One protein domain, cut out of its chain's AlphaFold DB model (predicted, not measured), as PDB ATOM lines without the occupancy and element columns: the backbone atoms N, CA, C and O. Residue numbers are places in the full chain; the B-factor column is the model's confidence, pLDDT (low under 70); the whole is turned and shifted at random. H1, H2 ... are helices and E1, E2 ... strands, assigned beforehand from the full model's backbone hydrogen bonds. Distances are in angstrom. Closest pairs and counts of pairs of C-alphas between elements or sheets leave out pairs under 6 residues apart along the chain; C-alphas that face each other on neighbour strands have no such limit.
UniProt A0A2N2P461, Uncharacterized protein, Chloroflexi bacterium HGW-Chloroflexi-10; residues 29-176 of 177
ATOM      1  N   ASP A  29      -2.623   3.611 -34.296       69.44
ATOM      2  CA  ASP A  29      -3.632   3.081 -33.361       69.44
ATOM      3  C   ASP A  29      -3.101   3.012 -31.910       69.44
ATOM      4  O   ASP A  29      -3.577   2.231 -31.084       69.44
ATOM      5  N   LYS A  30      -2.057   3.789 -31.586       90.06
ATOM      6  CA  LYS A  30      -1.488   3.854 -30.249       90.06
ATOM      7  C   LYS A  30      -2.517   4.528 -29.349       90.06
ATOM      8  O   LYS A  30      -2.849   5.696 -29.534       90.06
ATOM      9  N   VAL A  31      -2.970   3.776 -28.357       94.62
ATOM     10  CA  VAL A  31      -3.736   4.306 -27.236       94.62
ATOM     11  C   VAL A  31      -2.785   5.122 -26.359       94.62
ATOM     12  O   VAL A  31      -1.750   4.601 -25.941       94.62
ATOM     13  N   LEU A  32      -3.112   6.390 -26.122       95.81
ATOM     14  CA  LEU A  32      -2.341   7.308 -25.282       95.81
ATOM     15  C   LEU A  32      -3.016   7.478 -23.922       95.81
ATOM     16  O   LEU A  32      -4.234   7.641 -23.867       95.81
ATOM     17  N   THR A  33      -2.244   7.485 -22.838       95.06
ATOM     18  CA  THR A  33      -2.771   7.871 -21.517       95.06
ATOM     19  C   THR A  33      -3.004   9.379 -21.436       95.06
ATOM     20  O   THR A  33      -2.487  10.148 -22.251       95.06
ATOM     21  N   VAL A  34      -3.765   9.836 -20.438       94.19
ATOM     22  CA  VAL A  34      -4.017  11.270 -20.234       94.19
ATOM     23  C   VAL A  34      -2.707  12.022 -19.984       94.19
ATOM     24  O   VAL A  34      -2.478  13.060 -20.608       94.19
ATOM     25  N   SER A  35      -1.812  11.467 -19.165       92.88
ATOM     26  CA  SER A  35      -0.475  12.031 -18.945       92.88
ATOM     27  C   SER A  35       0.355  12.129 -20.229       92.88
ATOM     28  O   SER A  35       0.917  13.188 -20.508       92.88
ATOM     29  N   GLU A  36       0.389  11.080 -21.060       94.69
ATOM     30  CA  GLU A  36       1.135  11.108 -22.328       94.69
ATOM     31  C   GLU A  36       0.615  12.197 -23.278       94.69
ATOM     32  O   GLU A  36       1.409  12.874 -23.937       94.69
ATOM     33  N   VAL A  37      -0.711  12.378 -23.342       95.19
ATOM     34  CA  VAL A  37      -1.334  13.446 -24.134       95.19
ATOM     35  C   VAL A  37      -0.936  14.817 -23.595       95.19
ATOM     36  O   VAL A  37      -0.626  15.704 -24.381       95.19
ATOM     37  N   TRP A  38      -0.893  15.005 -22.275       93.75
ATOM     38  CA  TRP A  38      -0.493  16.275 -21.663       93.75
ATOM     39  C   TRP A  38       0.963  16.652 -21.920       93.75
ATOM     40  O   TRP A  38       1.247  17.819 -22.224       93.75
ATOM     41  N   GLU A  39       1.866  15.679 -21.804       93.56
ATOM     42  CA  GLU A  39       3.297  15.844 -22.074       93.56
ATOM     43  C   GLU A  39       3.559  16.212 -23.538       93.56
ATOM     44  O   GLU A  39       4.445  17.014 -23.831       93.56
ATOM     45  N   GLN A  40       2.761  15.662 -24.455       94.62
ATOM     46  CA  GLN A  40       2.930  15.824 -25.901       94.62
ATOM     47  C   GLN A  40       1.890  16.758 -26.535       94.62
ATOM     48  O   GLN A  40       1.812  16.828 -27.761       94.62
ATOM     49  N   ALA A  41       1.109  17.491 -25.736       93.88
ATOM     50  CA  ALA A  41      -0.079  18.214 -26.203       93.88
ATOM     51  C   ALA A  41       0.214  19.150 -27.384       93.88
ATOM     52  O   ALA A  41      -0.510  19.143 -28.373       93.88
ATOM     53  N   ASP A  42       1.321  19.894 -27.315       93.25
ATOM     54  CA  ASP A  42       1.719  20.839 -28.365       93.25
ATOM     55  C   ASP A  42       2.115  20.133 -29.675       93.25
ATOM     56  O   ASP A  42       1.926  20.676 -30.759       93.25
ATOM     57  N   ALA A  43       2.661  18.916 -29.591       95.12
ATOM     58  CA  ALA A  43       3.031  18.117 -30.760       95.12
ATOM     59  C   ALA A  43       1.830  17.380 -31.372       95.12
ATOM     60  O   ALA A  43       1.856  17.036 -32.553       95.12
ATOM     61  N   LEU A  44       0.798  17.126 -30.565       94.81
ATOM     62  CA  LEU A  44      -0.424  16.431 -30.957       94.81
ATOM     63  C   LEU A  44      -1.558  17.398 -31.357       94.81
ATOM     64  O   LEU A  44      -2.597  16.937 -31.829       94.81
ATOM     65  N   GLU A  45      -1.388  18.713 -31.186       95.81
ATOM     66  CA  GLU A  45      -2.402  19.730 -31.498       95.81
ATOM     67  C   GLU A  45      -2.895  19.611 -32.956       95.81
ATOM     68  O   GLU A  45      -2.110  19.577 -33.905       95.81
ATOM     69  N   GLY A  46      -4.215  19.517 -33.136       94.06
ATOM     70  CA  GLY A  46      -4.874  19.344 -34.434       94.06
ATOM     71  C   GLY A  46      -4.841  17.919 -34.996       94.06
ATOM     72  O   GLY A  46      -5.341  17.693 -36.098       94.06
ATOM     73  N   THR A  47      -4.264  16.950 -34.278       95.19
ATOM     74  CA  THR A  47      -4.206  15.549 -34.718       95.19
ATOM     75  C   THR A  47      -5.321  14.714 -34.099       95.19
ATOM     76  O   THR A  47      -5.748  14.957 -32.970       95.19
ATOM     77  N   THR A  48      -5.790  13.704 -34.836       95.19
ATOM     78  CA  THR A  48      -6.692  12.688 -34.287       95.19
ATOM     79  C   THR A  48      -5.897  11.686 -33.456       95.19
ATOM     80  O   THR A  48      -4.980  11.044 -33.972       95.19
ATOM     81  N   ILE A  49      -6.281  11.519 -32.194       95.62
ATOM     82  CA  ILE A  49      -5.663  10.601 -31.236       95.62
ATOM     83  C   ILE A  49      -6.696   9.631 -30.661       95.62
ATOM     84  O   ILE A  49      -7.899   9.884 -30.720       95.62
ATOM     85  N   LEU A  50      -6.219   8.533 -30.072       95.81
ATOM     86  CA  LEU A  50      -7.014   7.627 -29.246       95.81
ATOM     87  C   LEU A  50      -6.554   7.767 -27.791       95.81
ATOM     88  O   LEU A  50      -5.517   7.225 -27.416       95.81
ATOM     89  N   ALA A  51      -7.297   8.525 -26.989       95.38
ATOM     90  CA  ALA A  51      -6.962   8.802 -25.595       95.38
ATOM     91  C   ALA A  51      -7.687   7.836 -24.655       95.38
ATOM     92  O   ALA A  51      -8.887   7.601 -24.808       95.38
ATOM     93  N   ARG A  52      -6.978   7.305 -23.660       95.12
ATOM     94  CA  ARG A  52      -7.520   6.405 -22.644       95.12
ATOM     95  C   ARG A  52      -7.411   7.004 -21.254       95.12
ATOM     96  O   ARG A  52      -6.360   7.504 -20.862       95.12
ATOM     97  N   GLY A  53      -8.506   6.921 -20.508       92.81
ATOM     98  CA  GLY A  53      -8.548   7.401 -19.137       92.81
ATOM     99  C   GLY A  53      -9.846   7.068 -18.419       92.81
ATOM    100  O   GLY A  53     -10.796   6.528 -18.995       92.81
ATOM    101  N   ARG A  54      -9.884   7.418 -17.136       89.31
ATOM    102  CA  ARG A  54     -11.086   7.364 -16.311       89.31
ATOM    103  C   ARG A  54     -11.965   8.573 -16.604       89.31
ATOM    104  O   ARG A  54     -11.515   9.710 -16.470       89.31
ATOM    105  N   MET A  55     -13.222   8.335 -16.958       86.19
ATOM    106  CA  MET A  55     -14.180   9.411 -17.219       86.19
ATOM    107  C   MET A  55     -14.773   9.940 -15.916       86.19
ATOM    108  O   MET A  55     -15.183   9.165 -15.051       86.19
ATOM    109  N   ARG A  56     -14.873  11.263 -15.796       80.56
ATOM    110  CA  ARG A  56     -15.626  11.933 -14.731       80.56
ATOM    111  C   ARG A  56     -16.499  13.032 -15.308       80.56
ATOM    112  O   ARG A  56     -16.140  13.674 -16.290       80.56
ATOM    113  N   LEU A  57     -17.635  13.249 -14.658       76.62
ATOM    114  CA  LEU A  57     -18.584  14.307 -14.969       76.62
ATOM    115  C   LEU A  57     -18.639  15.277 -13.795       76.62
ATOM    116  O   LEU A  57     -18.789  14.845 -12.652       76.62
ATOM    117  N   PHE A  58     -18.562  16.573 -14.064       70.50
ATOM    118  CA  PHE A  58     -18.711  17.603 -13.040       70.50
ATOM    119  C   PHE A  58     -19.480  18.798 -13.588       70.50
ATOM    120  O   PHE A  58     -19.396  19.120 -14.768       70.50
ATOM    121  N   THR A  59     -20.243  19.464 -12.730       65.62
ATOM    122  CA  THR A  59     -20.988  20.677 -13.077       65.62
ATOM    123  C   THR A  59     -20.163  21.910 -12.752       65.62
ATOM    124  O   THR A  59     -19.703  22.050 -11.619       65.62
ATOM    125  N   SER A  60     -20.018  22.827 -13.706       58.75
ATOM    126  CA  SER A  60     -19.369  24.117 -13.491       58.75
ATOM    127  C   SER A  60     -20.374  25.259 -13.665       58.75
ATOM    128  O   SER A  60     -21.189  25.235 -14.590       58.75
ATOM    129  N   PRO A  61     -20.326  26.305 -12.818       52.69
ATOM    130  CA  PRO A  61     -21.044  27.548 -13.090       52.69
ATOM    131  C   PRO A  61     -20.415  28.341 -14.255       52.69
ATOM    132  O   PRO A  61     -20.983  29.342 -14.690       52.69
ATOM    133  N   TYR A  62     -19.238  27.932 -14.743       48.91
ATOM    134  CA  TYR A  62     -18.471  28.642 -15.759       48.91
ATOM    135  C   TYR A  62     -18.960  28.301 -17.177       48.91
ATOM    136  O   TYR A  62     -18.848  27.166 -17.624       48.91
ATOM    137  N   GLN A  63     -19.471  29.304 -17.898       51.44
ATOM    138  CA  GLN A  63     -19.997  29.188 -19.271       51.44
ATOM    139  C   GLN A  63     -18.924  29.369 -20.370       51.44
ATOM    140  O   GLN A  63     -19.262  29.533 -21.537       51.44
ATOM    141  N   GLY A  64     -17.638  29.407 -20.000       44.72
ATOM    142  CA  GLY A  64     -16.532  29.754 -20.904       44.72
ATOM    143  C   GLY A  64     -16.004  28.619 -21.784       44.72
ATOM    144  O   GLY A  64     -15.198  28.882 -22.667       44.72
ATOM    145  N   LEU A  65     -16.436  27.374 -21.566       48.84
ATOM    146  CA  LEU A  65     -15.997  26.238 -22.376       48.84
ATOM    147  C   LEU A  65     -16.933  26.069 -23.574       48.84
ATOM    148  O   LEU A  65     -18.146  25.920 -23.422       48.84
ATOM    149  N   THR A  66     -16.371  26.136 -24.779       45.09
ATOM    150  CA  THR A  66     -17.106  25.959 -26.032       45.09
ATOM    151  C   THR A  66     -17.511  24.492 -26.222       45.09
ATOM    152  O   THR A  66     -16.687  23.667 -26.592       45.09
ATOM    153  N   GLY A  67     -18.796  24.211 -25.984       44.25
ATOM    154  CA  GLY A  67     -19.553  22.971 -26.231       44.25
ATOM    155  C   GLY A  67     -21.054  23.317 -26.324       44.25
ATOM    156  O   GLY A  67     -21.432  24.419 -25.924       44.25
ATOM    157  N   CYS A  68     -21.920  22.504 -26.958       39.94
ATOM    158  CA  CYS A  68     -23.132  23.050 -27.610       39.94
ATOM    159  C   CYS A  68     -24.160  23.761 -26.690       39.94
ATOM    160  O   CYS A  68     -24.861  23.154 -25.886       39.94
ATOM    161  N   VAL A  69     -24.385  25.051 -26.967       41.66
ATOM    162  CA  VAL A  69     -25.442  25.910 -26.390       41.66
ATOM    163  C   VAL A  69     -26.568  26.068 -27.438       41.66
ATOM    164  O   VAL A  69     -26.279  26.239 -28.616       41.66
ATOM    165  N   GLN A  70     -27.868  25.935 -27.129       39.47
ATOM    166  CA  GLN A  70     -28.727  27.039 -26.657       39.47
ATOM    167  C   GLN A  70     -29.973  26.580 -25.871       39.47
ATOM    168  O   GLN A  70     -30.555  25.532 -26.151       39.47
ATOM    169  N   GLY A  71     -30.400  27.414 -24.908       39.44
ATOM    170  CA  GLY A  71     -31.794  27.536 -24.458       39.44
ATOM    171  C   GLY A  71     -32.054  27.501 -22.941       39.44
ATOM    172  O   GLY A  71     -32.320  26.429 -22.416       39.44
ATOM    173  N   GLY A  72     -32.087  28.684 -22.300       37.72
ATOM    174  CA  GLY A  72     -33.014  29.054 -21.209       37.72
ATOM    175  C   GLY A  72     -32.716  28.654 -19.753       37.72
ATOM    176  O   GLY A  72     -33.118  27.583 -19.327       37.72
ATOM    177  N   GLY A  73     -32.186  29.608 -18.968       43.28
ATOM    178  CA  GLY A  73     -32.432  29.779 -17.522       43.28
ATOM    179  C   GLY A  73     -31.771  28.782 -16.558       43.28
ATOM    180  O   GLY A  73     -32.219  27.655 -16.425       43.28
ATOM    181  N   ASN A  74     -30.768  29.242 -15.800       49.09
ATOM    182  CA  ASN A  74     -30.174  28.559 -14.634       49.09
ATOM    183  C   ASN A  74     -29.634  27.129 -14.855       49.09
ATOM    184  O   ASN A  74     -29.469  26.390 -13.886       49.09
ATOM    185  N   ALA A  75     -29.333  26.732 -16.092       51.84
ATOM    186  CA  ALA A  75     -28.657  25.465 -16.349       51.84
ATOM    187  C   ALA A  75     -27.179  25.575 -15.938       51.84
ATOM    188  O   ALA A  75     -26.451  26.431 -16.447       51.84
ATOM    189  N   LEU A  76     -26.747  24.717 -15.012       54.09
ATOM    190  CA  LEU A  76     -25.327  24.416 -14.836       54.09
ATOM    191  C   LEU A  76     -24.861  23.649 -16.075       54.09
ATOM    192  O   LEU A  76     -25.558  22.726 -16.497       54.09
ATOM    193  N   VAL A  77     -23.714  24.044 -16.629       58.25
ATOM    194  CA  VAL A  77     -23.042  23.329 -17.720       58.25
ATOM    195  C   VAL A  77     -22.170  22.277 -17.059       58.25
ATOM    196  O   VAL A  77     -21.264  22.610 -16.290       58.25
ATOM    197  N   GLY A  78     -22.472  21.003 -17.280       64.25
ATOM    198  CA  GLY A  78     -21.580  19.938 -16.844       64.25
ATOM    199  C   GLY A  78     -20.676  19.470 -17.968       64.25
ATOM    200  O   GLY A  78     -21.089  19.371 -19.119       64.25
ATOM    201  N   ILE A  79     -19.437  19.207 -17.585       74.56
ATOM    202  CA  ILE A  79     -18.311  18.908 -18.453       74.56
ATOM    203  C   ILE A  79     -17.869  17.485 -18.136       74.56
ATOM    204  O   ILE A  79     -17.801  17.087 -16.966       74.56
ATOM    205  N   ALA A  80     -17.580  16.713 -19.177       81.19
ATOM    206  CA  ALA A  80     -16.897  15.440 -19.049       81.19
ATOM    207  C   ALA A  80     -15.388  15.639 -19.220       81.19
ATOM    208  O   ALA A  80     -14.941  16.405 -20.077       81.19
ATOM    209  N   ALA A  81     -14.604  14.932 -18.414       86.62
ATOM    210  CA  ALA A  81     -13.157  14.918 -18.541       86.62
ATOM    211  C   ALA A  81     -12.585  13.518 -18.318       86.62
ATOM    212  O   ALA A  81     -13.056  12.763 -17.461       86.62
ATOM    213  N   LEU A  82     -11.545  13.201 -19.084       90.44
ATOM    214  CA  LEU A  82     -10.696  12.041 -18.863       90.44
ATOM    215  C   LEU A  82      -9.559  12.407 -17.911       90.44
ATOM    216  O   LEU A  82      -8.884  13.419 -18.094       90.44
ATOM    217  N   TYR A  83      -9.333  11.535 -16.939       90.44
ATOM    218  CA  TYR A  83      -8.207  11.555 -16.012       90.44
ATOM    219  C   TYR A  83      -7.374  10.289 -16.204       90.44
ATOM    220  O   TYR A  83      -7.885   9.292 -16.723       90.44
ATOM    221  N   ASP A  84      -6.114  10.289 -15.772       90.12
ATOM    222  CA  ASP A  84      -5.345   9.044 -15.724       90.12
ATOM    223  C   ASP A  84      -6.060   7.989 -14.864       90.12
ATOM    224  O   ASP A  84      -6.752   8.302 -13.892       90.12
ATOM    225  N   GLU A  85      -5.922   6.719 -15.246       87.00
ATOM    226  CA  GLU A  85      -6.634   5.601 -14.604       87.00
ATOM    227  C   GLU A  85      -6.300   5.459 -13.113       87.00
ATOM    228  O   GLU A  85      -7.184   5.099 -12.320       87.00
ATOM    229  N   ASP A  86      -5.056   5.809 -12.774       80.75
ATOM    230  CA  ASP A  86      -4.453   5.750 -11.443       80.75
ATOM    231  C   ASP A  86      -4.567   7.066 -10.660       80.75
ATOM    232  O   ASP A  86      -4.093   7.143  -9.528       80.75
ATOM    233  N   ALA A  87      -5.176   8.113 -11.234       69.44
ATOM    234  CA  ALA A  87      -5.329   9.381 -10.533       69.44
ATOM    235  C   ALA A  87      -6.154   9.182  -9.248       69.44
ATOM    236  O   ALA A  87      -7.287   8.680  -9.293       69.44
ATOM    237  N   GLU A  88      -5.585   9.590  -8.104       64.25
ATOM    238  CA  GLU A  88      -6.318   9.672  -6.839       64.25
ATOM    239  C   GLU A  88      -7.562  10.544  -7.016       64.25
ATOM    240  O   GLU A  88      -7.606  11.435  -7.866       64.25
ATOM    241  N   ASP A  89      -8.608  10.260  -6.241       56.25
ATOM    242  CA  ASP A  89      -9.899  10.908  -6.423       56.25
ATOM    243  C   ASP A  89      -9.780  12.452  -6.329       56.25
ATOM    244  O   ASP A  89      -9.468  12.954  -5.245       56.25
ATOM    245  N   PRO A  90     -10.046  13.231  -7.407       51.69
ATOM    246  CA  PRO A  90      -9.988  14.695  -7.427       51.69
ATOM    247  C   PRO A  90     -10.794  15.407  -6.350       51.69
ATOM    248  O   PRO A  90     -10.623  16.612  -6.199       51.69
ATOM    249  N   HIS A  91     -11.659  14.721  -5.599       49.25
ATOM    250  CA  HIS A  91     -12.345  15.339  -4.468       49.25
ATOM    251  C   HIS A  91     -11.394  15.938  -3.413       49.25
ATOM    252  O   HIS A  91     -11.851  16.777  -2.639       49.25
ATOM    253  N   TYR A  92     -10.107  15.556  -3.391       41.41
ATOM    254  CA  TYR A  92      -9.148  15.993  -2.364       41.41
ATOM    255  C   TYR A  92      -7.755  16.428  -2.853       41.41
ATOM    256  O   TYR A  92      -6.902  16.718  -2.016       41.41
ATOM    257  N   SER A  93      -7.496  16.508  -4.161       42.78
ATOM    258  CA  SER A  93      -6.171  16.917  -4.653       42.78
ATOM    259  C   SER A  93      -6.083  18.436  -4.847       42.78
ATOM    260  O   SER A  93      -6.855  19.011  -5.612       42.78
ATOM    261  N   GLU A  94      -5.133  19.083  -4.163       43.47
ATOM    262  CA  GLU A  94      -4.765  20.496  -4.369       43.47
ATOM    263  C   GLU A  94      -3.884  20.705  -5.618       43.47
ATOM    264  O   GLU A  94      -3.586  21.845  -5.981       43.47
ATOM    265  N   GLU A  95      -3.461  19.629  -6.291       46.41
ATOM    266  CA  GLU A  95      -2.643  19.722  -7.497       46.41
ATOM    267  C   GLU A  95      -3.510  19.860  -8.759       46.41
ATOM    268  O   GLU A  95      -4.559  19.217  -8.869       46.41
ATOM    269  N   PRO A  96      -3.086  20.680  -9.742       54.69
ATOM    270  CA  PRO A  96      -3.752  20.753 -11.033       54.69
ATOM    271  C   PRO A  96      -3.656  19.386 -11.714       54.69
ATOM    272  O   PRO A  96      -2.619  19.005 -12.253       54.69
ATOM    273  N   LEU A  97      -4.746  18.626 -11.656       69.06
ATOM    274  CA  LEU A  97      -4.822  17.321 -12.291       69.06
ATOM    275  C   LEU A  97      -4.854  17.507 -13.806       69.06
ATOM    276  O   LEU A  97      -5.800  18.084 -14.346       69.06
ATOM    277  N   ASN A  98      -3.828  16.983 -14.474       84.62
ATOM    278  CA  ASN A  98      -3.804  16.819 -15.921       84.62
ATOM    279  C   ASN A  98      -5.070  16.062 -16.349       84.62
ATOM    280  O   ASN A  98      -5.265  14.900 -15.988       84.62
ATOM    281  N   ASN A  99      -5.954  16.729 -17.085       89.12
ATOM    282  CA  ASN A  99      -7.190  16.150 -17.593       89.12
ATOM    283  C   ASN A  99      -7.417  16.520 -19.061       89.12
ATOM    284  O   ASN A  99      -6.925  17.534 -19.550       89.12
ATOM    285  N   ILE A 100      -8.147  15.685 -19.787       90.75
ATOM    286  CA  ILE A 100      -8.587  16.014 -21.145       90.75
ATOM    287  C   ILE A 100     -10.075  16.308 -21.075       90.75
ATOM    288  O   ILE A 100     -10.864  15.424 -20.744       90.75
ATOM    289  N   LEU A 101     -10.456  17.546 -21.367       88.94
ATOM    290  CA  LEU A 101     -11.853  17.960 -21.425       88.94
ATOM    291  C   LEU A 101     -12.493  17.435 -22.711       88.94
ATOM    292  O   LEU A 101     -11.885  17.489 -23.775       88.94
ATOM    293  N   ILE A 102     -13.730  16.956 -22.638       86.88
ATOM    294  CA  ILE A 102     -14.473  16.503 -23.817       86.88
ATOM    295  C   ILE A 102     -15.366  17.651 -24.291       86.88
ATOM    296  O   ILE A 102     -16.398  17.929 -23.677       86.88
ATOM    297  N   ALA A 103     -14.978  18.330 -25.371       79.38
ATOM    298  CA  ALA A 103     -15.630  19.572 -25.805       79.38
ATOM    299  C   ALA A 103     -17.096  19.375 -26.230       79.38
ATOM    300  O   ALA A 103     -17.928  20.267 -26.089       79.38
ATOM    301  N   GLU A 104     -17.439  18.180 -26.707       68.19
ATOM    302  CA  GLU A 104     -18.798  17.824 -27.129       68.19
ATOM    303  C   GLU A 104     -19.683  17.289 -25.995       68.19
ATOM    304  O   GLU A 104     -20.785  16.803 -26.247       68.19
ATOM    305  N   SER A 105     -19.234  17.357 -24.741       65.56
ATOM    306  CA  SER A 105     -20.025  16.928 -23.590       65.56
ATOM    307  C   SER A 105     -20.684  18.130 -22.903       65.56
ATOM    308  O   SER A 105     -20.023  18.902 -22.220       65.56
ATOM    309  N   ASP A 106     -21.997  18.303 -23.093       65.56
ATOM    310  CA  ASP A 106     -22.805  19.266 -22.324       65.56
ATOM    311  C   ASP A 106     -23.891  18.531 -21.527       65.56
ATOM    312  O   ASP A 106     -24.812  17.920 -22.096       65.56
ATOM    313  N   LEU A 107     -23.775  18.604 -20.198       68.06
ATOM    314  CA  LEU A 107     -24.810  18.216 -19.243       68.06
ATOM    315  C   LEU A 107     -25.652  19.433 -18.864       68.06
ATOM    316  O   LEU A 107     -25.129  20.432 -18.382       68.06
ATOM    317  N   ARG A 108     -26.974  19.287 -18.936       70.31
ATOM    318  CA  ARG A 108     -27.927  20.272 -18.422       70.31
ATOM    319  C   ARG A 108     -28.629  19.754 -17.190       70.31
ATOM    320  O   ARG A 108     -29.338  18.753 -17.265       70.31
ATOM    321  N   CYS A 109     -28.473  20.466 -16.083       67.00
ATOM    322  CA  CYS A 109     -29.040  20.087 -14.793       67.00
ATOM    323  C   CYS A 109     -30.306  20.874 -14.439       67.00
ATOM    324  O   CYS A 109     -30.342  22.097 -14.571       67.00
ATOM    325  N   VAL A 110     -31.324  20.170 -13.934       68.94
ATOM    326  CA  VAL A 110     -32.535  20.723 -13.312       68.94
ATOM    327  C   VAL A 110     -32.759  19.999 -11.980       68.94
ATOM    328  O   VAL A 110     -33.077  18.810 -11.943       68.94
ATOM    329  N   GLY A 111     -32.579  20.712 -10.865       71.00
ATOM    330  CA  GLY A 111     -32.532  20.082  -9.540       71.00
ATOM    331  C   GLY A 111     -31.356  19.106  -9.445       71.00
ATOM    332  O   GLY A 111     -30.244  19.457  -9.825       71.00
ATOM    333  N   ASN A 112     -31.614  17.873  -8.998       68.12
ATOM    334  CA  ASN A 112     -30.588  16.825  -8.862       68.12
ATOM    335  C   ASN A 112     -30.454  15.942 -10.117       68.12
ATOM    336  O   ASN A 112     -29.744  14.940 -10.095       68.12
ATOM    337  N   THR A 113     -31.178  16.256 -11.196       66.88
ATOM    338  CA  THR A 113     -31.167  15.463 -12.435       66.88
ATOM    339  C   THR A 113     -30.497  16.251 -13.550       66.88
ATOM    340  O   THR A 113     -30.872  17.392 -13.809       66.88
ATOM    341  N   CYS A 114     -29.528  15.643 -14.228       69.50
ATOM    342  CA  CYS A 114     -28.818  16.231 -15.357       69.50
ATOM    343  C   CYS A 114     -28.969  15.370 -16.609       69.50
ATOM    344  O   CYS A 114     -28.759  14.167 -16.548       69.50
ATOM    345  N   GLY A 115     -29.301  15.959 -17.753       67.19
ATOM    346  CA  GLY A 115     -29.355  15.258 -19.039       67.19
ATOM    347  C   GLY A 115     -28.186  15.641 -19.936       67.19
ATOM    348  O   GLY A 115     -27.808  16.810 -19.960       67.19
ATOM    349  N   MET A 116     -27.634  14.699 -20.705       68.19
ATOM    350  CA  MET A 116     -26.675  15.046 -21.765       68.19
ATOM    351  C   MET A 116     -27.407  15.384 -23.056       68.19
ATOM    352  O   MET A 116     -28.266  14.626 -23.514       68.19
ATOM    353  N   THR A 117     -27.090  16.545 -23.624       57.50
ATOM    354  CA  THR A 117     -27.807  17.072 -24.797       57.50
ATOM    355  C   THR A 117     -27.038  16.921 -26.110       57.50
ATOM    356  O   THR A 117     -27.663  16.937 -27.172       57.50
ATOM    357  N   CYS A 118     -25.720  16.719 -26.039       61.97
ATOM    358  CA  CYS A 118     -24.806  16.587 -27.180       61.97
ATOM    359  C   CYS A 118     -24.416  15.128 -27.454       61.97
ATOM    360  O   CYS A 118     -24.874  14.250 -26.721       61.97
ATOM    361  N   VAL A 119     -23.649  14.896 -28.540       56.78
ATOM    362  CA  VAL A 119     -23.375  13.589 -29.178       56.78
ATOM    363  C   VAL A 119     -23.345  12.473 -28.135       56.78
ATOM    364  O   VAL A 119     -22.426  12.384 -27.319       56.78
ATOM    365  N   PRO A 120     -24.419  11.680 -28.079       59.31
ATOM    366  CA  PRO A 120     -24.737  11.017 -26.844       59.31
ATOM    367  C   PRO A 120     -23.884   9.771 -26.691       59.31
ATOM    368  O   PRO A 120     -24.035   8.839 -27.474       59.31
ATOM    369  N   PHE A 121     -23.059   9.712 -25.659       69.25
ATOM    370  CA  PHE A 121     -22.421   8.479 -25.212       69.25
ATOM    371  C   PHE A 121     -22.787   8.242 -23.744       69.25
ATOM    372  O   PHE A 121     -23.081   9.207 -23.063       69.25
ATOM    373  N   ASP A 122     -22.865   7.011 -23.238       69.12
ATOM    374  CA  ASP A 122     -23.218   6.782 -21.820       69.12
ATOM    375  C   ASP A 122     -21.970   6.635 -20.929       69.12
ATOM    376  O   ASP A 122     -21.433   5.524 -20.823       69.12
ATOM    377  N   PRO A 123     -21.520   7.689 -20.221       64.62
ATOM    378  CA  PRO A 123     -20.449   7.575 -19.240       64.62
ATOM    379  C   PRO A 123     -20.782   6.721 -18.002       64.62
ATOM    380  O   PRO A 123     -19.851   6.359 -17.294       64.62
ATOM    381  N   LYS A 124     -22.043   6.330 -17.723       65.75
ATOM    382  CA  LYS A 124     -22.343   5.322 -16.669       65.75
ATOM    383  C   LYS A 124     -21.960   3.917 -17.105       65.75
ATOM    384  O   LYS A 124     -21.802   3.026 -16.274       65.75
ATOM    385  N   GLY A 125     -21.864   3.716 -18.414       61.78
ATOM    386  CA  GLY A 125     -21.632   2.425 -19.021       61.78
ATOM    387  C   GLY A 125     -20.251   1.841 -18.740       61.78
ATOM    388  O   GLY A 125     -20.060   0.663 -18.997       61.78
ATOM    389  N   GLY A 126     -19.295   2.625 -18.245       62.50
ATOM    390  CA  GLY A 126     -17.946   2.166 -17.927       62.50
ATOM    391  C   GLY A 126     -17.219   3.174 -17.047       62.50
ATOM    392  O   GLY A 126     -17.637   4.319 -16.941       62.50
ATOM    393  N   MET A 127     -16.138   2.751 -16.394       76.81
ATOM    394  CA  MET A 127     -15.281   3.666 -15.622       76.81
ATOM    395  C   MET A 127     -14.107   4.185 -16.457       76.81
ATOM    396  O   MET A 127     -13.652   5.305 -16.245       76.81
ATOM    397  N   ILE A 128     -13.644   3.386 -17.417       90.19
ATOM    398  CA  ILE A 128     -12.508   3.685 -18.290       90.19
ATOM    399  C   ILE A 128     -13.008   3.732 -19.731       90.19
ATOM    400  O   ILE A 128     -13.803   2.886 -20.148       90.19
ATOM    401  N   PHE A 129     -12.531   4.716 -20.485       92.38
ATOM    402  CA  PHE A 129     -12.896   4.942 -21.878       92.38
ATOM    403  C   PHE A 129     -11.648   5.101 -22.732       92.38
ATOM    404  O   PHE A 129     -10.657   5.662 -22.279       92.38
ATOM    405  N   GLU A 130     -11.736   4.635 -23.972       94.31
ATOM    406  CA  GLU A 130     -10.819   4.926 -25.068       94.31
ATOM    407  C   GLU A 130     -11.578   5.787 -26.081       94.31
ATOM    408  O   GLU A 130     -12.415   5.277 -26.831       94.31
ATOM    409  N   LEU A 131     -11.334   7.096 -26.072       93.06
ATOM    410  CA  LEU A 131     -12.011   8.059 -26.936       93.06
ATOM    411  C   LEU A 131     -11.115   8.458 -28.102       93.06
ATOM    412  O   LEU A 131      -9.992   8.921 -27.908       93.06
ATOM    413  N   MET A 132     -11.635   8.290 -29.315       94.19
ATOM    414  CA  MET A 132     -11.001   8.786 -30.527       94.19
ATOM    415  C   MET A 132     -11.539  10.175 -30.856       94.19
ATOM    416  O   MET A 132     -12.746  10.334 -31.008       94.19
ATOM    417  N   GLY A 133     -10.657  11.155 -31.007       93.06
ATOM    418  CA  GLY A 133     -11.036  12.527 -31.346       93.06
ATOM    419  C   GLY A 133      -9.834  13.374 -31.737       93.06
ATOM    420  O   GLY A 133      -8.695  12.909 -31.694       93.06
ATOM    421  N   THR A 134     -10.086  14.609 -32.143       94.50
ATOM    422  CA  THR A 134      -9.068  15.595 -32.505       94.50
ATOM    423  C   THR A 134      -8.633  16.374 -31.271       94.50
ATOM    424  O   THR A 134      -9.461  16.926 -30.549       94.50
ATOM    425  N   LEU A 135      -7.327  16.422 -31.014       95.06
ATOM    426  CA  LEU A 135      -6.782  17.168 -29.885       95.06
ATOM    427  C   LEU A 135      -6.747  18.668 -30.191       95.06
ATOM    428  O   LEU A 135      -6.221  19.086 -31.223       95.06
ATOM    429  N   ARG A 136      -7.208  19.486 -29.248       93.62
ATOM    430  CA  ARG A 136      -7.064  20.942 -29.269       93.62
ATOM    431  C   ARG A 136      -6.424  21.423 -27.976       93.62
ATOM    432  O   ARG A 136      -6.742  20.939 -26.891       93.62
ATOM    433  N   VAL A 137      -5.526  22.396 -28.092       92.50
ATOM    434  CA  VAL A 137      -4.854  23.008 -26.947       92.50
ATOM    435  C   VAL A 137      -5.238  24.476 -26.880       92.50
ATOM    436  O   VAL A 137      -4.961  25.250 -27.791       92.50
ATOM    437  N   GLU A 138      -5.863  24.878 -25.780       89.56
ATOM    438  CA  GLU A 138      -6.188  26.277 -25.520       89.56
ATOM    439  C   GLU A 138      -5.227  26.860 -24.493       89.56
ATOM    440  O   GLU A 138      -4.879  26.223 -23.497       89.56
ATOM    441  N   ARG A 139      -4.768  28.085 -24.753       87.06
ATOM    442  CA  ARG A 139      -3.831  28.803 -23.888       87.06
ATOM    443  C   ARG A 139      -4.457  30.136 -23.508       87.06
ATOM    444  O   ARG A 139      -4.514  31.044 -24.334       87.06
ATOM    445  N   GLU A 140      -4.909  30.258 -22.266       79.25
ATOM    446  CA  GLU A 140      -5.521  31.483 -21.746       79.25
ATOM    447  C   GLU A 140      -4.854  31.880 -20.428       79.25
ATOM    448  O   GLU A 140      -4.738  31.082 -19.505       79.25
ATOM    449  N   GLY A 141      -4.348  33.116 -20.340       74.69
ATOM    450  CA  GLY A 141      -3.749  33.633 -19.103       74.69
ATOM    451  C   GLY A 141      -2.531  32.850 -18.583       74.69
ATOM    452  O   GLY A 141      -2.214  32.946 -17.402       74.69
ATOM    453  N   GLY A 142      -1.854  32.072 -19.437       73.31
ATOM    454  CA  GLY A 142      -0.749  31.188 -19.043       73.31
ATOM    455  C   GLY A 142      -1.187  29.801 -18.557       73.31
ATOM    456  O   GLY A 142      -0.330  28.977 -18.246       73.31
ATOM    457  N   LEU A 143      -2.492  29.524 -18.532       79.38
ATOM    458  CA  LEU A 143      -3.044  28.198 -18.281       79.38
ATOM    459  C   LEU A 143      -3.199  27.445 -19.603       79.38
ATOM    460  O   LEU A 143      -3.607  28.020 -20.615       79.38
ATOM    461  N   LYS A 144      -2.854  26.155 -19.583       85.00
ATOM    462  CA  LYS A 144      -3.042  25.226 -20.698       85.00
ATOM    463  C   LYS A 144      -4.295  24.400 -20.422       85.00
ATOM    464  O   LYS A 144      -4.354  23.755 -19.384       85.00
ATOM    465  N   ASN A 145      -5.241  24.393 -21.351       87.56
ATOM    466  CA  ASN A 145      -6.372  23.470 -21.362       87.56
ATOM    467  C   ASN A 145      -6.201  22.504 -22.532       87.56
ATOM    468  O   ASN A 145      -5.873  22.922 -23.644       87.56
ATOM    469  N   VAL A 146      -6.422  21.219 -22.280       92.50
ATOM    470  CA  VAL A 146      -6.355  20.172 -23.299       92.50
ATOM    471  C   VAL A 146      -7.768  19.659 -23.536       92.50
ATOM    472  O   VAL A 146      -8.424  19.188 -22.606       92.50
ATOM    473  N   LEU A 147      -8.243  19.778 -24.772       92.06
ATOM    474  CA  LEU A 147      -9.586  19.392 -25.181       92.06
ATOM    475  C   LEU A 147      -9.515  18.288 -26.234       92.06
ATOM    476  O   LEU A 147      -8.632  18.286 -27.091       92.06
ATOM    477  N   LEU A 148     -10.475  17.375 -26.185       92.00
ATOM    478  CA  LEU A 148     -10.748  16.410 -27.236       92.00
ATOM    479  C   LEU A 148     -12.076  16.785 -27.899       92.00
ATOM    480  O   LEU A 148     -13.120  16.838 -27.241       92.00
ATOM    481  N   GLU A 149     -12.004  17.075 -29.191       89.06
ATOM    482  CA  GLU A 149     -13.116  17.493 -30.048       89.06
ATOM    483  C   GLU A 149     -13.325  16.463 -31.171       89.06
ATOM    484  O   GLU A 149     -12.530  15.534 -31.324       89.06
ATOM    485  N   ASP A 150     -14.381  16.615 -31.964       87.50
ATOM    486  CA  ASP A 150     -14.756  15.734 -33.079       87.50
ATOM    487  C   ASP A 150     -14.703  14.238 -32.712       87.50
ATOM    488  O   ASP A 150     -14.029  13.426 -33.362       87.50
ATOM    489  N   ILE A 151     -15.385  13.869 -31.623       87.69
ATOM    490  CA  ILE A 151     -15.329  12.517 -31.059       87.69
ATOM    491  C   ILE A 151     -15.943  11.497 -32.031       87.69
ATOM    492  O   ILE A 151     -17.138  11.504 -32.324       87.69
ATOM    493  N   GLN A 152     -15.128  10.536 -32.468       89.44
ATOM    494  CA  GLN A 152     -15.519   9.415 -33.330       89.44
ATOM    495  C   GLN A 152     -16.012   8.243 -32.469       89.44
ATOM    496  O   GLN A 152     -15.265   7.299 -32.180       89.44
ATOM    497  N   LEU A 153     -17.268   8.303 -32.010       86.56
ATOM    498  CA  LEU A 153     -17.845   7.303 -31.097       86.56
ATOM    499  C   LEU A 153     -17.847   5.877 -31.660       86.56
ATOM    500  O   LEU A 153     -17.655   4.922 -30.913       86.56
ATOM    501  N   GLU A 154     -18.007   5.714 -32.969       87.81
ATOM    502  CA  GLU A 154     -17.970   4.418 -33.649       87.81
ATOM    503  C   GLU A 154     -16.584   3.753 -33.631       87.81
ATOM    504  O   GLU A 154     -16.470   2.546 -33.854       87.81
ATOM    505  N   LYS A 155     -15.536   4.535 -33.344       90.81
ATOM    506  CA  LYS A 155     -14.155   4.075 -33.137       90.81
ATOM    507  C   LYS A 155     -13.702   4.209 -31.683       90.81
ATOM    508  O   LYS A 155     -12.524   4.010 -31.392       90.81
ATOM    509  N   SER A 156     -14.625   4.549 -30.788       91.44
ATOM    510  CA  SER A 156     -14.375   4.726 -29.362       91.44
ATOM    511  C   SER A 156     -14.990   3.585 -28.561       91.44
ATOM    512  O   SER A 156     -15.947   2.933 -28.984       91.44
ATOM    513  N   PHE A 157     -14.425   3.328 -27.386       92.25
ATOM    514  CA  PHE A 157     -14.762   2.160 -26.587       92.25
ATOM    515  C   PHE A 157     -14.825   2.494 -25.103       92.25
ATOM    516  O   PHE A 157     -14.174   3.414 -24.614       92.25
ATOM    517  N   ARG A 158     -15.602   1.704 -24.373       91.56
ATOM    518  CA  ARG A 158     -15.595   1.647 -22.913       91.56
ATOM    519  C   ARG A 158     -14.968   0.333 -22.473       91.56
ATOM    520  O   ARG A 158     -15.095  -0.677 -23.170       91.56
ATOM    521  N   ILE A 159     -14.314   0.340 -21.321       90.19
ATOM    522  CA  ILE A 159     -13.738  -0.861 -20.721       90.19
ATOM    523  C   ILE A 159     -14.599  -1.282 -19.524       90.19
ATOM    524  O   ILE A 159     -14.750  -0.523 -18.563       90.19
ATOM    525  N   ILE A 160     -15.157  -2.492 -19.586       86.31
ATOM    526  CA  ILE A 160     -15.952  -3.122 -18.520       86.31
ATOM    527  C   ILE A 160     -15.339  -4.484 -18.230       86.31
ATOM    528  O   ILE A 160     -15.232  -5.298 -19.142       86.31
ATOM    529  N   GLU A 161     -14.938  -4.744 -16.982       85.56
ATOM    530  CA  GLU A 161     -14.321  -6.028 -16.596       85.56
ATOM    531  C   GLU A 161     -13.194  -6.442 -17.567       85.56
ATOM    532  O   GLU A 161     -13.164  -7.563 -18.069       85.56
ATOM    533  N   GLU A 162     -12.311  -5.488 -17.895       84.56
ATOM    534  CA  GLU A 162     -11.184  -5.649 -18.835       84.56
ATOM    535  C   GLU A 162     -11.577  -5.928 -20.299       84.56
ATOM    536  O   GLU A 162     -10.714  -6.115 -21.157       84.56
ATOM    537  N   LYS A 163     -12.871  -5.907 -20.632       89.44
ATOM    538  CA  LYS A 163     -13.364  -6.068 -22.002       89.44
ATOM    539  C   LYS A 163     -13.635  -4.722 -22.645       89.44
ATOM    540  O   LYS A 163     -14.282  -3.851 -22.068       89.44
ATOM    541  N   ARG A 164     -13.175  -4.599 -23.887       91.12
ATOM    542  CA  ARG A 164     -13.418  -3.452 -24.757       91.12
ATOM    543  C   ARG A 164     -14.781  -3.592 -25.427       91.12
ATOM    544  O   ARG A 164     -14.984  -4.503 -26.228       91.12
ATOM    545  N   GLU A 165     -15.698  -2.686 -25.119       91.88
ATOM    546  CA  GLU A 165     -17.049  -2.651 -25.683       91.88
ATOM    547  C   GLU A 165     -17.313  -1.327 -26.410       91.88
ATOM    548  O   GLU A 165     -16.787  -0.293 -25.995       91.88
ATOM    549  N   PRO A 166     -18.144  -1.310 -27.468       90.06
ATOM    550  CA  PRO A 166     -18.601  -0.065 -28.074       90.06
ATOM    551  C   PRO A 166     -19.317   0.815 -27.049       90.06
ATOM    552  O   PRO A 166     -20.026   0.309 -26.173       90.06
ATOM    553  N   ILE A 167     -19.170   2.134 -27.172       86.00
ATOM    554  CA  ILE A 167     -19.875   3.056 -26.283       86.00
ATOM    555  C   ILE A 167     -21.338   3.177 -26.743       86.00
ATOM    556  O   ILE A 167     -21.581   3.545 -27.894       86.00
ATOM    557  N   PRO A 168     -22.332   2.873 -25.886       80.88
ATOM    558  CA  PRO A 168     -23.734   3.055 -26.239       80.88
ATOM    559  C   PRO A 168     -24.051   4.521 -26.507       80.88
ATOM    560  O   PRO A 168     -23.552   5.397 -25.800       80.88
ATOM    561  N   THR A 169     -24.942   4.767 -27.467       77.06
ATOM    562  CA  THR A 169     -25.400   6.112 -27.821       77.06
ATOM    563  C   THR A 169     -26.900   6.290 -27.576       77.06
ATOM    564  O   THR A 169     -27.675   5.339 -27.677       77.06
ATOM    565  N   GLY A 170     -27.329   7.497 -27.198       70.69
ATOM    566  CA  GLY A 170     -28.736   7.818 -26.908       70.69
ATOM    567  C   GLY A 170     -28.978   8.924 -25.867       70.69
ATOM    568  O   GLY A 170     -28.076   9.484 -25.272       70.69
ATOM    569  N   LYS A 171     -30.228   9.296 -25.609       70.12
ATOM    570  CA  LYS A 171     -30.493  10.296 -24.558       70.12
ATOM    571  C   LYS A 171     -30.310   9.667 -23.174       70.12
ATOM    572  O   LYS A 171     -30.885   8.610 -22.919       70.12
ATOM    573  N   PHE A 172     -29.562  10.334 -22.295       70.56
ATOM    574  CA  PHE A 172     -29.257   9.848 -20.945       70.56
ATOM    575  C   PHE A 172     -29.551  10.899 -19.875       70.56
ATOM    576  O   PHE A 172     -29.377  12.098 -20.104       70.56
ATOM    577  N   GLU A 173     -29.937  10.418 -18.693       71.50
ATOM    578  CA  GLU A 173     -30.143  11.208 -17.480       71.50
ATOM    579  C   GLU A 173     -29.226  10.698 -16.349       71.50
ATOM    580  O   GLU A 173     -29.087   9.492 -16.101       71.50
ATOM    581  N   TYR A 174     -28.589  11.629 -15.648       68.19
ATOM    582  CA  TYR A 174     -27.689  11.459 -14.510       68.19
ATOM    583  C   TYR A 174     -28.345  12.024 -13.260       68.19
ATOM    584  O   TYR A 174     -28.999  13.060 -13.312       68.19
ATOM    585  N   LEU A 175     -28.144  11.349 -12.133       65.81
ATOM    586  CA  LEU A 175     -28.505  11.874 -10.824       65.81
ATOM    587  C   LEU A 175     -27.203  12.314 -10.167       65.81
ATOM    588  O   LEU A 175     -26.327  11.472  -9.962       65.81
ATOM    589  N   PHE A 176     -27.062  13.608  -9.899       63.81
ATOM    590  CA  PHE A 176     -25.950  14.098  -9.089       63.81
ATOM    591  C   PHE A 176     -26.346  14.000  -7.606       63.81
ATOM    592  O   PHE A 176     -27.486  14.352  -7.276       63.81
TER     593      PHE A 176
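Overview. This is residues 29 to 176 of the 177 residues of an uncharacterized protein of Chloroflexi bacterium HGW-Chloroflexi-10 (UniProt A0A2N2P461). A small closed barrel of five strands, E2, E3, E4, E7 and E6, of which E2, E4 and E6 bend sharply, makes the core, with two short helices, H1 and H2, packed on it. Strands E8 and E9 extend the sheet from the first residues of E6, E5 and E10 extend it from the last residues of E4, and residues 91 to 96 stick out. The printed part has 148 residues, with two named helices and ten named strands in the order E1 H1 H2 E2 E3 E4 E5 E6 E7 E8 E9 E10; the class is mostly strand and the sheet is mixed. The whole is compact, with a radius of gyration of the C-alphas of 14.8 A and spans of 40 by 40 by 30 A.

Along the chain. E1, residues 31 to 33, begins at C-alpha 31 (-3.736, 4.306, -27.236). H1 is residues 34 to 39 and H2 residues 41 to 44. E2, residues 48 to 60, is 26.9 A long and bends by 89 degrees at residue 52. E3, residues 77 to 83, is 19.0 A long. E4, residues 99 to 110, is 26.1 A long and bends by 81 degrees at residue 104. E5 is residues 113 to 116. E6, residues 128 to 140, is 28.9 A long and bends by 88 degrees at residue 132. E7, residues 143 to 149, is 18.8 A long. E8 is residues 157 to 160, E9 residues 163 to 166, and E10 residues 173 to 175, ending at C-alpha 175 (-28.505, 11.874, -10.824).

Arrangement. E2 E3 E4 E5 form a meander, each strand the antiparallel neighbour of the one before. In the hairpin E2 and E3, N 56 and O 81 are 2.9 A apart, and in the hairpin E3 and E4, N 102 and O 80 are 2.9 A apart, both within hydrogen-bond range. E4 and E7 are parallel, with N 148 to O 101 at 2.8 A. The hairpin E6 and E7 has N 136 to O 147 at 2.8 A, and antiparallel E6 and E2 close the ring with N 51 to O 131 at 2.9 A. E1, H1, H2 and E2 form a strand-helix-strand unit, two parallel neighbour strands with helices between, its crossover right-handed; N 52 to O 32 is 2.8 A. H1 is on the barrel, outside it, at a height over the sheet of 6.7 A; its closest C-alphas to E3 are those of Val 34 and Tyr 83, 6.0 A. H2 is on the barrel too, its closest C-alphas to E6 being those of Leu 44 and Leu 135, 6.5 A. Antiparallel E6 and E8 have N 159 to O 128 at 2.8 A, the hairpin E8 and E9 N 158 to O 165 at 2.8 A, the hairpin E4 and E5 N 108 to O 115 at 2.8 A, and antiparallel E5 and E10 N 174 to O 114 at 2.7 A. In H1 every O i to N i+4 pair is within hydrogen-bond range; H2 is too short for one.

Size, cuts and confidence. The two C-alphas farthest apart, those of Asp 29 and Gly 73, are 42.3 A apart. The printed part has no cut. The links E2 to E3, E3 to E4 and E5 to E6 are long. Mean pLDDT of the printed part is 76.3; 56 residues are under 70, among them residues 59 to 78, 87 to 97 and 112 to 126.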